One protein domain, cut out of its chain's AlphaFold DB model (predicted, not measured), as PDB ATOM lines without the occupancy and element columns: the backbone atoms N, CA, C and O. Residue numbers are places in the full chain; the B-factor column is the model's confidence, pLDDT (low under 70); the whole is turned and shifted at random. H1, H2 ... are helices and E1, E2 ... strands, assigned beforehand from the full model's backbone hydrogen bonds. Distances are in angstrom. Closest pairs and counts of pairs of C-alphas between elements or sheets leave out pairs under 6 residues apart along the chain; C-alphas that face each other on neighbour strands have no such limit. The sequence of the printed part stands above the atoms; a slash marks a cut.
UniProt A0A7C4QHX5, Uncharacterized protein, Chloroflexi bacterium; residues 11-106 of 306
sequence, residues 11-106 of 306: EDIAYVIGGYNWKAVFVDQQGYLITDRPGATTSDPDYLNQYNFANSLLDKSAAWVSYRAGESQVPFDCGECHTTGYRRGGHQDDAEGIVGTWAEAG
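This is residues 11 to 106 of the 306 residues of an uncharacterized protein of Chloroflexi bacterium (UniProt A0A7C4QHX5). This domain has little regular structure: a small twisted sheet of E1 to E4 with long loops, the turn between E3 and E4 at one end of the long axis and looping residues 83 to 106 towards the other. The printed part has 96 residues, 22 in named elements, mostly strand: E1, E2, E3, E4, then helix H1. The sheet order is E1, E2, E3, E4, antiparallel; the whole is compact, radius of gyration of the C-alphas 14.3 A, spanning 42 by 35 by 21 A.

E1, residues 13 to 18, starts at C-alpha (314.380, 219.014, 194.643) and measures 13.7 A; E2, 23 to 28, 16.9 A; E3, 50 to 52, and E4, 63 to 65, 6.4 A each; H1, 79 to 82, 5.0 A, ends at C-alpha (320.527, 208.795, 182.545).

The strands form a meander, each the antiparallel neighbour of the one before. Within hydrogen-bond range are N 17 and O 25, 2.8 A; N 24 and O 51, 2.8 A; N 65 and O 50, 2.8 A. H1, too short for an O i to N i+4 pair, is not on the sheet.

Links E2 to E3 and E4 to H1 are long. The printed part has no cut; no printed residue is under 70.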
ATOM      1  N   GLU A  11     310.261 222.303 196.155       97.19
ATOM      2  CA  GLU A  11     311.158 223.453 195.985       97.19
ATOM      3  C   GLU A  11     312.614 223.080 196.304       97.19
ATOM      4  O   GLU A  11     313.538 223.662 195.742       97.19
ATOM      5  N   ASP A  12     312.825 222.051 197.126       97.12
ATOM      6  CA  ASP A  12     314.149 221.580 197.532       97.12
ATOM      7  C   ASP A  12     314.745 220.546 196.560       97.12
ATOM      8  O   ASP A  12     315.905 220.163 196.709       97.12
ATOM      9  N   ILE A  13     313.974 220.081 195.567       97.31
ATOM     10  CA  ILE A  13     314.380 219.014 194.643       97.31
ATOM     11  C   ILE A  13     314.798 219.598 193.292       97.31
ATOM     12  O   ILE A  13     313.975 220.188 192.592       97.31
ATOM     13  N   ALA A  14     316.043 219.350 192.880       95.75
ATOM     14  CA  ALA A  14     316.501 219.652 191.523       95.75
ATOM     15  C   ALA A  14     316.109 218.547 190.533       95.75
ATOM     16  O   ALA A  14     315.554 218.820 189.470       95.75
ATOM     17  N   TYR A  15     316.363 217.284 190.894       95.25
ATOM     18  CA  TYR A  15     316.139 216.134 190.016       95.25
ATOM     19  C   TYR A  15     315.543 214.934 190.754       95.25
ATOM     20  O   TYR A  15     315.792 214.701 191.937       95.25
ATOM     21  N   VAL A  16     314.779 214.128 190.013       95.12
ATOM     22  CA  VAL A  16     314.308 212.808 190.448       95.12
ATOM     23  C   VAL A  16     314.893 211.757 189.517       95.12
ATOM     24  O   VAL A  16     314.675 211.790 188.306       95.12
ATOM     25  N   ILE A  17     315.606 210.794 190.089       92.38
ATOM     26  CA  ILE A  17     316.194 209.666 189.372       92.38
ATOM     27  C   ILE A  17     315.199 208.507 189.421       92.38
ATOM     28  O   ILE A  17     314.766 208.079 190.493       92.38
ATOM     29  N   GLY A  18     314.827 207.983 188.253       89.75
ATOM     30  CA  GLY A  18     313.804 206.945 188.137       89.75
ATOM     31  C   GLY A  18     312.391 207.527 188.191       89.75
ATOM     32  O   GLY A  18     311.979 208.255 187.296       89.75
ATOM     33  N   GLY A  19     311.591 207.140 189.183       88.12
ATOM     34  CA  GLY A  19     310.257 207.711 189.404       88.12
ATOM     35  C   GLY A  19     309.130 207.139 188.538       88.12
ATOM     36  O   GLY A  19     307.988 207.584 188.667       88.12
ATOM     37  N   TYR A  20     309.416 206.137 187.696       86.94
ATOM     38  CA  TYR A  20     308.423 205.573 186.775       86.94
ATOM     39  C   TYR A  20     308.030 204.109 187.049       86.94
ATOM     40  O   TYR A  20     306.870 203.764 186.802       86.94
ATOM     41  N   ASN A  21     308.951 203.241 187.509       91.38
ATOM     42  CA  ASN A  21     308.674 201.800 187.669       91.38
ATOM     43  C   ASN A  21     309.315 201.093 188.867       91.38
ATOM     44  O   ASN A  21     308.594 200.378 189.545       91.38
ATOM     45  N   TRP A  22     310.625 201.221 189.102       93.88
ATOM     46  CA  TRP A  22     311.296 200.464 190.175       93.88
ATOM     47  C   TRP A  22     311.447 201.284 191.449       93.88
ATOM     48  O   TRP A  22     310.889 200.938 192.488       93.88
ATOM     49  N   LYS A  23     312.148 202.416 191.346       95.38
ATOM     50  CA  LYS A  23     312.427 203.313 192.466       95.38
ATOM     51  C   LYS A  23     312.446 204.781 192.053       95.38
ATOM     52  O   LYS A  23     312.518 205.080 190.860       95.38
ATOM     53  N   ALA A  24     312.371 205.672 193.034       96.56
ATOM     54  CA  ALA A  24     312.655 207.096 192.926       96.56
ATOM     55  C   ALA A  24     313.715 207.478 193.968       96.56
ATOM     56  O   ALA A  24     313.558 207.149 195.144       96.56
ATOM     57  N   VAL A  25     314.768 208.159 193.522       95.62
ATOM     58  CA  VAL A  25     315.811 208.773 194.362       95.62
ATOM     59  C   VAL A  25     315.857 210.261 194.022       95.62
ATOM     60  O   VAL A  25     315.544 210.639 192.892       95.62
ATOM     61  N   PHE A  26     316.198 211.105 194.988       97.19
ATOM     62  CA  PHE A  26     316.039 212.553 194.884       97.19
ATOM     63  C   PHE A  26     317.385 213.265 194.996       97.19
ATOM     64  O   PHE A  26     318.248 212.843 195.767       97.19
ATOM     65  N   VAL A  27     317.536 214.335 194.219       97.25
ATOM     66  CA  VAL A  27     318.707 215.214 194.197       97.25
ATOM     67  C   VAL A  27     318.279 216.588 194.700       97.25
ATOM     68  O   VAL A  27     317.265 217.114 194.231       97.25
ATOM     69  N   ASP A  28     319.026 217.156 195.641       97.38
ATOM     70  CA  ASP A  28     318.755 218.489 196.182       97.38
ATOM     71  C   ASP A  28     319.133 219.621 195.203       97.38
ATOM     72  O   ASP A  28     319.739 219.394 194.153       97.38
ATOM     73  N   GLN A  29     318.788 220.867 195.546       97.00
ATOM     74  CA  GLN A  29     319.148 222.066 194.768       97.00
ATOM     75  C   GLN A  29     320.662 222.330 194.670       97.00
ATOM     76  O   GLN A  29     321.086 223.174 193.884       97.00
ATOM     77  N   GLN A  30     321.490 221.663 195.478       96.75
ATOM     78  CA  GLN A  30     322.949 221.760 195.417       96.75
ATOM     79  C   GLN A  30     323.561 220.654 194.549       96.75
ATOM     80  O   GLN A  30     324.760 220.699 194.271       96.75
ATOM     81  N   GLY A  31     322.753 219.700 194.079       96.69
ATOM     82  CA  GLY A  31     323.179 218.631 193.193       96.69
ATOM     83  C   GLY A  31     323.538 217.318 193.882       96.69
ATOM     84  O   GLY A  31     323.994 216.404 193.200       96.69
ATOM     85  N   TYR A  32     323.367 217.202 195.198       97.38
ATOM     86  CA  TYR A  32     323.708 215.988 195.941       97.38
ATOM     87  C   TYR A  32     322.510 215.049 196.052       97.38
ATOM     88  O   TYR A  32     321.357 215.485 196.092       97.38
ATOM     89  N   LEU A  33     322.769 213.740 196.125       97.25
ATOM     90  CA  LEU A  33     321.728 212.794 196.514       97.25
ATOM     91  C   LEU A  33     321.257 213.135 197.929       97.25
ATOM     92  O   LEU A  33     322.066 213.278 198.844       97.25
ATOM     93  N   ILE A  34     319.943 213.212 198.115       97.56
ATOM     94  CA  ILE A  34     319.351 213.398 199.438       97.56
ATOM     95  C   ILE A  34     319.558 212.117 200.232       97.56
ATOM     96  O   ILE A  34     318.959 211.088 199.923       97.56
ATOM     97  N   THR A  35     320.396 212.184 201.260       97.19
ATOM     98  CA  THR A  35     320.775 211.056 202.124       97.19
ATOM     99  C   THR A  35     320.401 211.264 203.586       97.19
ATOM    100  O   THR A  35     320.427 210.306 204.352       97.19
ATOM    101  N   ASP A  36     319.997 212.469 203.981       96.31
ATOM    102  CA  ASP A  36     319.592 212.788 205.352       96.31
ATOM    103  C   ASP A  36     318.494 213.866 205.367       96.31
ATOM    104  O   ASP A  36     318.192 214.487 204.340       96.31
ATOM    105  N   ARG A  37     317.902 214.107 206.541       95.00
ATOM    106  CA  ARG A  37     316.949 215.195 206.776       95.00
ATOM    107  C   ARG A  37     317.591 216.557 206.469       95.00
ATOM    108  O   ARG A  37     318.786 216.748 206.711       95.00
ATOM    109  N   PRO A  38     316.800 217.550 206.025       92.19
ATOM    110  CA  PRO A  38     317.322 218.887 205.772       92.19
ATOM    111  C   PRO A  38     318.002 219.472 207.017       92.19
ATOM    112  O   PRO A  38     317.424 219.489 208.106       92.19
ATOM    113  N   GLY A  39     319.232 219.961 206.856       88.19
ATOM    114  CA  GLY A  39     319.996 220.582 207.943       88.19
ATOM    115  C   GLY A  39     320.446 219.622 209.050       88.19
ATOM    116  O   GLY A  39     320.773 220.088 210.146       88.19
ATOM    117  N   ALA A  40     320.458 218.308 208.802       89.06
ATOM    118  CA  ALA A  40     320.961 217.327 209.755       89.06
ATOM    119  C   ALA A  40     322.406 217.647 210.180       89.06
ATOM    120  O   ALA A  40     323.301 217.843 209.360       89.06
ATOM    121  N   THR A  41     322.638 217.700 211.492       86.88
ATOM    122  CA  THR A  41     323.976 217.866 212.092       86.88
ATOM    123  C   THR A  41     324.551 216.548 212.604       86.88
ATOM    124  O   THR A  41     325.715 216.484 212.994       86.88
ATOM    125  N   THR A  42     323.732 215.499 212.639       90.00
ATOM    126  CA  THR A  42     324.095 214.134 213.013       90.00
ATOM    127  C   THR A  42     323.515 213.207 211.957       90.00
ATOM    128  O   THR A  42     322.339 213.335 211.642       90.00
ATOM    129  N   SER A  43     324.356 212.315 211.437       92.94
ATOM    130  CA  SER A  43     324.024 211.359 210.380       92.94
ATOM    131  C   SER A  43     322.939 210.377 210.843       92.94
ATOM    132  O   SER A  43     323.103 209.747 211.893       92.94
ATOM    133  N   ASP A  44     321.845 210.259 210.084       94.56
ATOM    134  CA  ASP A  44     320.771 209.278 210.305       94.56
ATOM    135  C   ASP A  44     320.886 208.110 209.299       94.56
ATOM    136  O   ASP A  44     320.422 208.224 208.160       94.56
ATOM    137  N   PRO A  45     321.488 206.968 209.689       95.06
ATOM    138  CA  PRO A  45     321.669 205.823 208.796       95.06
ATOM    139  C   PRO A  45     320.357 205.101 208.447       95.06
ATOM    140  O   PRO A  45     320.351 204.265 207.544       95.06
ATOM    141  N   ASP A  46     319.257 205.422 209.132       96.31
ATOM    142  CA  ASP A  46     317.939 204.823 208.917       96.31
ATOM    143  C   ASP A  46     316.985 205.780 208.175       96.31
ATOM    144  O   ASP A  46     315.795 205.489 208.013       96.31
ATOM    145  N   TYR A  47     317.483 206.925 207.688       97.56
ATOM    146  CA  TYR A  47     316.665 207.876 206.941       97.56
ATOM    147  C   TYR A  47     316.090 207.237 205.668       97.56
ATOM    148  O   TYR A  47     316.787 206.578 204.892       97.56
ATOM    149  N   LEU A  48     314.784 207.412 205.458       97.56
ATOM    150  CA  LEU A  48     314.048 206.793 204.359       97.56
ATOM    151  C   LEU A  48     313.966 207.756 203.167       97.56
ATOM    152  O   LEU A  48     313.060 208.582 203.072       97.56
ATOM    153  N   ASN A  49     314.923 207.639 202.252       96.75
ATOM    154  CA  ASN A  49     315.167 208.596 201.169       96.75
ATOM    155  C   ASN A  49     314.953 208.042 199.751       96.75
ATOM    156  O   ASN A  49     314.941 208.805 198.785       96.75
ATOM    157  N   GLN A  50     314.749 206.732 199.606       96.81
ATOM    158  CA  GLN A  50     314.401 206.099 198.337       96.81
ATOM    159  C   GLN A  50     312.970 205.573 198.394       96.81
ATOM    160  O   GLN A  50     312.598 204.842 199.310       96.81
ATOM    161  N   TYR A  51     312.165 205.888 197.383       97.81
ATOM    162  CA  TYR A  51     310.824 205.324 197.255       97.81
ATOM    163  C   TYR A  51     310.833 204.156 196.279       97.81
ATOM    164  O   TYR A  51     311.047 204.351 195.084       97.81
ATOM    165  N   ASN A  52     310.535 202.956 196.757       97.44
ATOM    166  CA  ASN A  52     310.343 201.788 195.912       97.44
ATOM    167  C   ASN A  52     308.861 201.643 195.536       97.44
ATOM    168  O   ASN A  52     307.979 201.645 196.399       97.44
ATOM    169  N   PHE A  53     308.574 201.470 194.246       96.62
ATOM    170  CA  PHE A  53     307.211 201.234 193.763       96.62
ATOM    171  C   PHE A  53     306.738 199.817 194.099       96.62
ATOM    172  O   PHE A  53     307.542 198.912 194.301       96.62
ATOM    173  N   ALA A  54     305.421 199.608 194.148       96.50
ATOM    174  CA  ALA A  54     304.858 198.289 194.419       96.50
ATOM    175  C   ALA A  54     305.277 197.277 193.343       96.50
ATOM    176  O   ALA A  54     305.295 197.590 192.151       96.50
ATOM    177  N   ASN A  55     305.557 196.047 193.767       95.56
ATOM    178  CA  ASN A  55     305.884 194.939 192.882       95.56
ATOM    179  C   ASN A  55     305.002 193.740 193.234       95.56
ATOM    180  O   ASN A  55     305.197 193.084 194.257       95.56
ATOM    181  N   SER A  56     304.032 193.457 192.364       92.88
ATOM    182  CA  SER A  56     303.072 192.370 192.549       92.88
ATOM    183  C   SER A  56     303.693 190.980 192.436       92.88
ATOM    184  O   SER A  56     303.196 190.061 193.068       92.88
ATOM    185  N   LEU A  57     304.780 190.807 191.679       90.38
ATOM    186  CA  LEU A  57     305.447 189.504 191.548       90.38
ATOM    187  C   LEU A  57     306.128 189.081 192.853       90.38
ATOM    188  O   LEU A  57     306.231 187.896 193.152       90.38
ATOM    189  N   LEU A  58     306.581 190.062 193.631       93.69
ATOM    190  CA  LEU A  58     307.247 189.846 194.910       93.69
ATOM    191  C   LEU A  58     306.307 190.022 196.110       93.69
ATOM    192  O   LEU A  58     306.754 189.853 197.242       93.69
ATOM    193  N   ASP A  59     305.026 190.330 195.889       94.19
ATOM    194  CA  ASP A  59     304.062 190.723 196.930       94.19
ATOM    195  C   ASP A  59     304.564 191.892 197.801       94.19
ATOM    196  O   ASP A  59     304.369 191.929 199.017       94.19
ATOM    197  N   LYS A  60     305.251 192.861 197.184       96.25
ATOM    198  CA  LYS A  60     305.770 194.051 197.870       96.25
ATOM    199  C   LYS A  60     304.858 195.245 197.625       96.25
ATOM    200  O   LYS A  60     304.687 195.695 196.490       96.25
ATOM    201  N   SER A  61     304.317 195.797 198.706       96.88
ATOM    202  CA  SER A  61     303.703 197.126 198.687       96.88
ATOM    203  C   SER A  61     304.757 198.197 198.412       96.88
ATOM    204  O   SER A  61     305.932 198.022 198.735       96.88
ATOM    205  N   ALA A  62     304.337 199.321 197.829       97.25
ATOM    206  CA  ALA A  62     305.221 200.470 197.681       97.25
ATOM    207  C   ALA A  62     305.636 200.989 199.064       97.25
ATOM    208  O   ALA A  62     304.803 201.053 199.972       97.25
ATOM    209  N   ALA A  63     306.903 201.351 199.222       97.19
ATOM    210  CA  ALA A  63     307.444 201.758 200.510       97.19
ATOM    211  C   ALA A  63     308.674 202.646 200.342       97.19
ATOM    212  O   ALA A  63     309.379 202.581 199.335       97.19
ATOM    213  N   TRP A  64     308.927 203.451 201.367       97.69
ATOM    214  CA  TRP A  64     310.188 204.151 201.518       97.69
ATOM    215  C   TRP A  64     311.228 203.237 202.165       97.69
ATOM    216  O   TRP A  64     310.906 202.486 203.086       97.69
ATOM    217  N   VAL A  65     312.458 203.299 201.669       96.50
ATOM    218  CA  VAL A  65     313.617 202.537 202.139       96.50
ATOM    219  C   VAL A  65     314.838 203.452 202.214       96.50
ATOM    220  O   VAL A  65     314.872 204.505 201.574       96.50
ATOM    221  N   SER A  66     315.842 203.041 202.981       96.06
ATOM    222  CA  SER A  66     317.124 203.741 203.066       96.06
ATOM    223  C   SER A  66     318.041 203.359 201.905       96.06
ATOM    224  O   SER A  66     318.178 202.185 201.556       96.06
ATOM    225  N   TYR A  67     318.701 204.354 201.326       94.00
ATOM    226  CA  TYR A  67     319.724 204.194 200.299       94.00
ATOM    227  C   TYR A  67     320.833 205.220 200.535       94.00
ATOM    228  O   TYR A  67     320.597 206.413 200.382       94.00
ATOM    229  N   ARG A  68     322.036 204.771 200.919       93.94
ATOM    230  CA  ARG A  68     323.149 205.667 201.312       93.94
ATOM    231  C   ARG A  68     322.763 206.664 202.415       93.94
ATOM    232  O   ARG A  68     323.267 207.780 202.462       93.94
ATOM    233  N   ALA A  69     321.814 206.281 203.269       96.94
ATOM    234  CA  ALA A  69     321.296 207.147 204.315       96.94
ATOM    235  C   ALA A  69     322.414 207.551 205.288       96.94
ATOM    236  O   ALA A  69     323.260 206.735 205.657       96.94
ATOM    237  N   GLY A  70     322.447 208.833 205.641       95.56
ATOM    238  CA  GLY A  70     323.467 209.425 206.494       95.56
ATOM    239  C   GLY A  70     324.831 209.668 205.830       95.56
ATOM    240  O   GLY A  70     325.708 210.249 206.478       95.56
ATOM    241  N   GLU A  71     325.052 209.265 204.571       95.56
ATOM    242  CA  GLU A  71     326.287 209.590 203.843       95.56
ATOM    243  C   GLU A  71     326.303 211.083 203.476       95.56
ATOM    244  O   GLU A  71     325.389 211.586 202.830       95.56
ATOM    245  N   SER A  72     327.341 211.816 203.875       93.56
ATOM    246  CA  SER A  72     327.420 213.261 203.625       93.56
ATOM    247  C   SER A  72     327.784 213.569 202.174       93.56
ATOM    248  O   SER A  72     328.786 213.058 201.680       93.56
ATOM    249  N   GLN A  73     327.038 214.489 201.550       93.00
ATOM    250  CA  GLN A  73     327.360 215.091 200.246       93.00
ATOM    251  C   GLN A  73     327.679 214.050 199.162       93.00
ATOM    252  O   GLN A  73     328.699 214.137 198.481       93.00
ATOM    253  N   VAL A  74     326.805 213.051 198.999       96.19
ATOM    254  CA  VAL A  74     326.961 212.037 197.948       96.19
ATOM    255  C   VAL A  74     326.713 212.687 196.580       96.19
ATOM    256  O   VAL A  74     325.586 213.127 196.331       96.19
ATOM    257  N   PRO A  75     327.720 212.768 195.689       96.00
ATOM    258  CA  PRO A  75     327.556 213.426 194.397       96.00
ATOM    259  C   PRO A  75     326.552 212.698 193.500       96.00
ATOM    260  O   PRO A  75     326.436 211.472 193.537       96.00
ATOM    261  N   PHE A  76     325.858 213.449 192.649       94.75
ATOM    262  CA  PHE A  76     325.062 212.893 191.565       94.75
ATOM    263  C   PHE A  76     325.950 212.610 190.345       94.75
ATOM    264  O   PHE A  76     326.254 213.500 189.550       94.75
ATOM    265  N   ASP A  77     326.340 211.348 190.181       92.38
ATOM    266  CA  ASP A  77     327.162 210.848 189.071       92.38
ATOM    267  C   ASP A  77     326.378 210.010 188.045       92.38
ATOM    268  O   ASP A  77     326.925 209.564 187.037       92.38
ATOM    269  N   CYS A  78     325.064 209.853 188.228       90.25
ATOM    270  CA  CYS A  78     324.246 209.002 187.359       90.25
ATOM    271  C   CYS A  78     323.950 209.641 185.985       90.25
ATOM    272  O   CYS A  78     323.322 209.013 185.125       90.25
ATOM    273  N   GLY A  79     324.391 210.887 185.770       92.00
ATOM    274  CA  GLY A  79     324.186 211.644 184.538       92.00
ATOM    275  C   GLY A  79     324.746 210.948 183.297       92.00
ATOM    276  O   GLY A  79     324.109 210.997 182.247       92.00
ATOM    277  N   GLU A  80     325.870 210.233 183.420       91.19
ATOM    278  CA  GLU A  80     326.518 209.542 182.294       91.19
ATOM    279  C   GLU A  80     325.584 208.544 181.591       91.19
ATOM    280  O   GLU A  80     325.603 208.440 180.363       91.19
ATOM    281  N   CYS A  81     324.715 207.876 182.354       90.81
ATOM    282  CA  CYS A  81     323.788 206.871 181.835       90.81
ATOM    283  C   CYS A  81     322.350 207.380 181.658       90.81
ATOM    284  O   CYS A  81     321.611 206.868 180.817       90.81
ATOM    285  N   HIS A  82     321.928 208.367 182.454       92.44
ATOM    286  CA  HIS A  82     320.527 208.795 182.545       92.44
ATOM    287  C   HIS A  82     320.219 210.134 181.859       92.44
ATOM    288  O   HIS A  82     319.137 210.690 182.057       92.44
ATOM    289  N   THR A  83     321.138 210.665 181.051       94.94
ATOM    290  CA  THR A  83     320.962 211.942 180.337       94.94
ATOM    291  C   THR A  83     321.414 211.842 178.882       94.94
ATOM    292  O   THR A  83     321.972 210.831 178.450       94.94
ATOM    293  N   THR A  84     321.162 212.891 178.098       95.75
ATOM    294  CA  THR A  84     321.553 212.967 176.687       95.75
ATOM    295  C   THR A  84     322.556 214.082 176.450       95.75
ATOM    296  O   THR A  84     322.391 215.206 176.920       95.75
ATOM    297  N   GLY A  85     323.604 213.777 175.681       94.69
ATOM    298  CA  GLY A  85     324.681 214.730 175.405       94.69
ATOM    299  C   GLY A  85     325.600 214.969 176.604       94.69
ATOM    300  O   GLY A  85     326.170 216.055 176.710       94.69
ATOM    301  N   TYR A  86     325.727 213.976 177.492       95.50
ATOM    302  CA  TYR A  86     326.537 214.055 178.705       95.50
ATOM    303  C   TYR A  86     328.002 214.419 178.422       95.50
ATOM    304  O   TYR A  86     328.621 213.947 177.462       95.50
ATOM    305  N   ARG A  87     328.573 215.245 179.296       95.56
ATOM    306  CA  ARG A  87     329.982 215.638 179.318       95.56
ATOM    307  C   ARG A  87     330.481 215.551 180.753       95.56
ATOM    308  O   ARG A  87     329.920 216.188 181.633       95.56
ATOM    309  N   ARG A  88     331.593 214.841 180.970       93.31
ATOM    310  CA  ARG A  88     332.196 214.650 182.306       93.31
ATOM    311  C   ARG A  88     332.622 215.951 183.003       93.31
ATOM    312  O   ARG A  88     332.814 215.951 184.208       93.31
ATOM    313  N   GLY A  89     332.843 217.033 182.256       93.19
ATOM    314  CA  GLY A  89     333.308 218.306 182.808       93.19
ATOM    315  C   GLY A  89     332.167 219.232 183.232       93.19
ATOM    316  O   GLY A  89     331.179 219.366 182.507       93.19
ATOM    317  N   GLY A  90     332.381 219.930 184.347       95.56
ATOM    318  CA  GLY A  90     331.475 220.947 184.880       95.56
ATOM    319  C   GLY A  90     330.414 220.385 185.822       95.56
ATOM    320  O   GLY A  90     330.486 219.230 186.235       95.56
ATOM    321  N   HIS A  91     329.445 221.243 186.125       96.81
ATOM    322  CA  HIS A  91     328.335 220.993 187.033       96.81
ATOM    323  C   HIS A  91     327.061 221.484 186.352       96.81
ATOM    324  O   HIS A  91     326.973 222.662 185.994       96.81
ATOM    325  N   GLN A  92     326.108 220.590 186.095       97.38
ATOM    326  CA  GLN A  92     324.823 220.987 185.528       97.38
ATOM    327  C   GLN A  92     324.149 222.006 186.455       97.38
ATOM    328  O   GLN A  92     324.171 221.844 187.670       97.38
ATOM    329  N   ASP A  93     323.570 223.055 185.870       95.25
ATOM    330  CA  ASP A  93     322.865 224.124 186.594       95.25
ATOM    331  C   ASP A  93     323.711 224.816 187.683       95.25
ATOM    332  O   ASP A  93     323.172 225.335 188.656       95.25
ATOM    333  N   ASP A  94     325.041 224.814 187.521       95.81
ATOM    334  CA  ASP A  94     326.018 225.326 188.493       95.81
ATOM    335  C   ASP A  94     325.930 224.649 189.885       95.81
ATOM    336  O   ASP A  94     326.441 225.172 190.879       95.81
ATOM    337  N   ALA A  95     325.316 223.464 189.961       96.88
ATOM    338  CA  ALA A  95     325.124 222.697 191.188       96.88
ATOM    339  C   ALA A  95     326.336 221.789 191.476       96.88
ATOM    340  O   ALA A  95     326.517 220.760 190.825       96.88
ATOM    341  N   GLU A  96     327.166 222.161 192.456       96.94
ATOM    342  CA  GLU A  96     328.450 221.505 192.783       96.94
ATOM    343  C   GLU A  96     328.354 219.979 192.954       96.94
ATOM    344  O   GLU A  96     329.262 219.253 192.547       96.94
ATOM    345  N   GLY A  97     327.248 219.477 193.510       96.94
ATOM    346  CA  GLY A  97     327.037 218.046 193.716       96.94
ATOM    347  C   GLY A  97     326.810 217.248 192.430       96.94
ATOM    348  O   GLY A  97     326.956 216.026 192.451       96.94
ATOM    349  N   ILE A  98     326.495 217.896 191.304       97.25
ATOM    350  CA  ILE A  98     326.294 217.220 190.020       97.25
ATOM    351  C   ILE A  98     327.632 217.014 189.315       97.25
ATOM    352  O   ILE A  98     328.343 217.969 189.002       97.25
ATOM    353  N   VAL A  99     327.950 215.763 188.984       96.69
ATOM    354  CA  VAL A  99     329.144 215.412 188.211       96.69
ATOM    355  C   VAL A  99     328.824 215.469 186.718       96.69
ATOM    356  O   VAL A  99     328.178 214.576 186.163       96.69
ATOM    357  N   GLY A 100     329.334 216.499 186.044       96.94
ATOM    358  CA  GLY A 100     329.197 216.695 184.604       96.94
ATOM    359  C   GLY A 100     328.014 217.577 184.200       96.94
ATOM    360  O   GLY A 100     327.332 218.174 185.025       96.94
ATOM    361  N   THR A 101     327.794 217.682 182.891       97.19
ATOM    362  CA  THR A 101     326.729 218.484 182.259       97.19
ATOM    363  C   THR A 101     326.059 217.690 181.144       97.19
ATOM    364  O   THR A 101     326.652 216.749 180.615       97.19
ATOM    365  N   TRP A 102     324.841 218.055 180.746       96.75
ATOM    366  CA  TRP A 102     324.128 217.405 179.643       96.75
ATOM    367  C   TRP A 102     323.290 218.394 178.834       96.75
ATOM    368  O   TRP A 102     323.081 219.537 179.227       96.75
ATOM    369  N   ALA A 103     322.834 217.958 177.659       95.94
ATOM    370  CA  ALA A 103     321.955 218.754 176.809       95.94
ATOM    371  C   ALA A 103     320.482 218.579 177.202       95.94
ATOM    372  O   ALA A 103     319.731 219.550 177.220       95.94
ATOM    373  N   GLU A 104     320.073 217.348 177.524       95.25
ATOM    374  CA  GLU A 104     318.686 217.015 177.859       95.25
ATOM    375  C   GLU A 104     318.626 215.970 178.978       95.25
ATOM    376  O   GLU A 104     319.455 215.057 179.043       95.25
ATOM    377  N   ALA A 105     317.632 216.101 179.858       93.06
ATOM    378  CA  ALA A 105     317.353 215.099 180.877       93.06
ATOM    379  C   ALA A 105     316.745 213.833 180.247       93.06
ATOM    380  O   ALA A 105     315.926 213.899 179.322       93.06
ATOM    381  N   GLY A 106     317.111 212.671 180.790       92.31
ATOM    382  CA  GLY A 106     316.699 211.378 180.256       92.31
ATOM    383  C   GLY A 106     317.476 210.961 179.006       92.31
ATOM    384  O   GLY A 106     318.179 211.747 178.368       92.31
TER     385      GLY A 106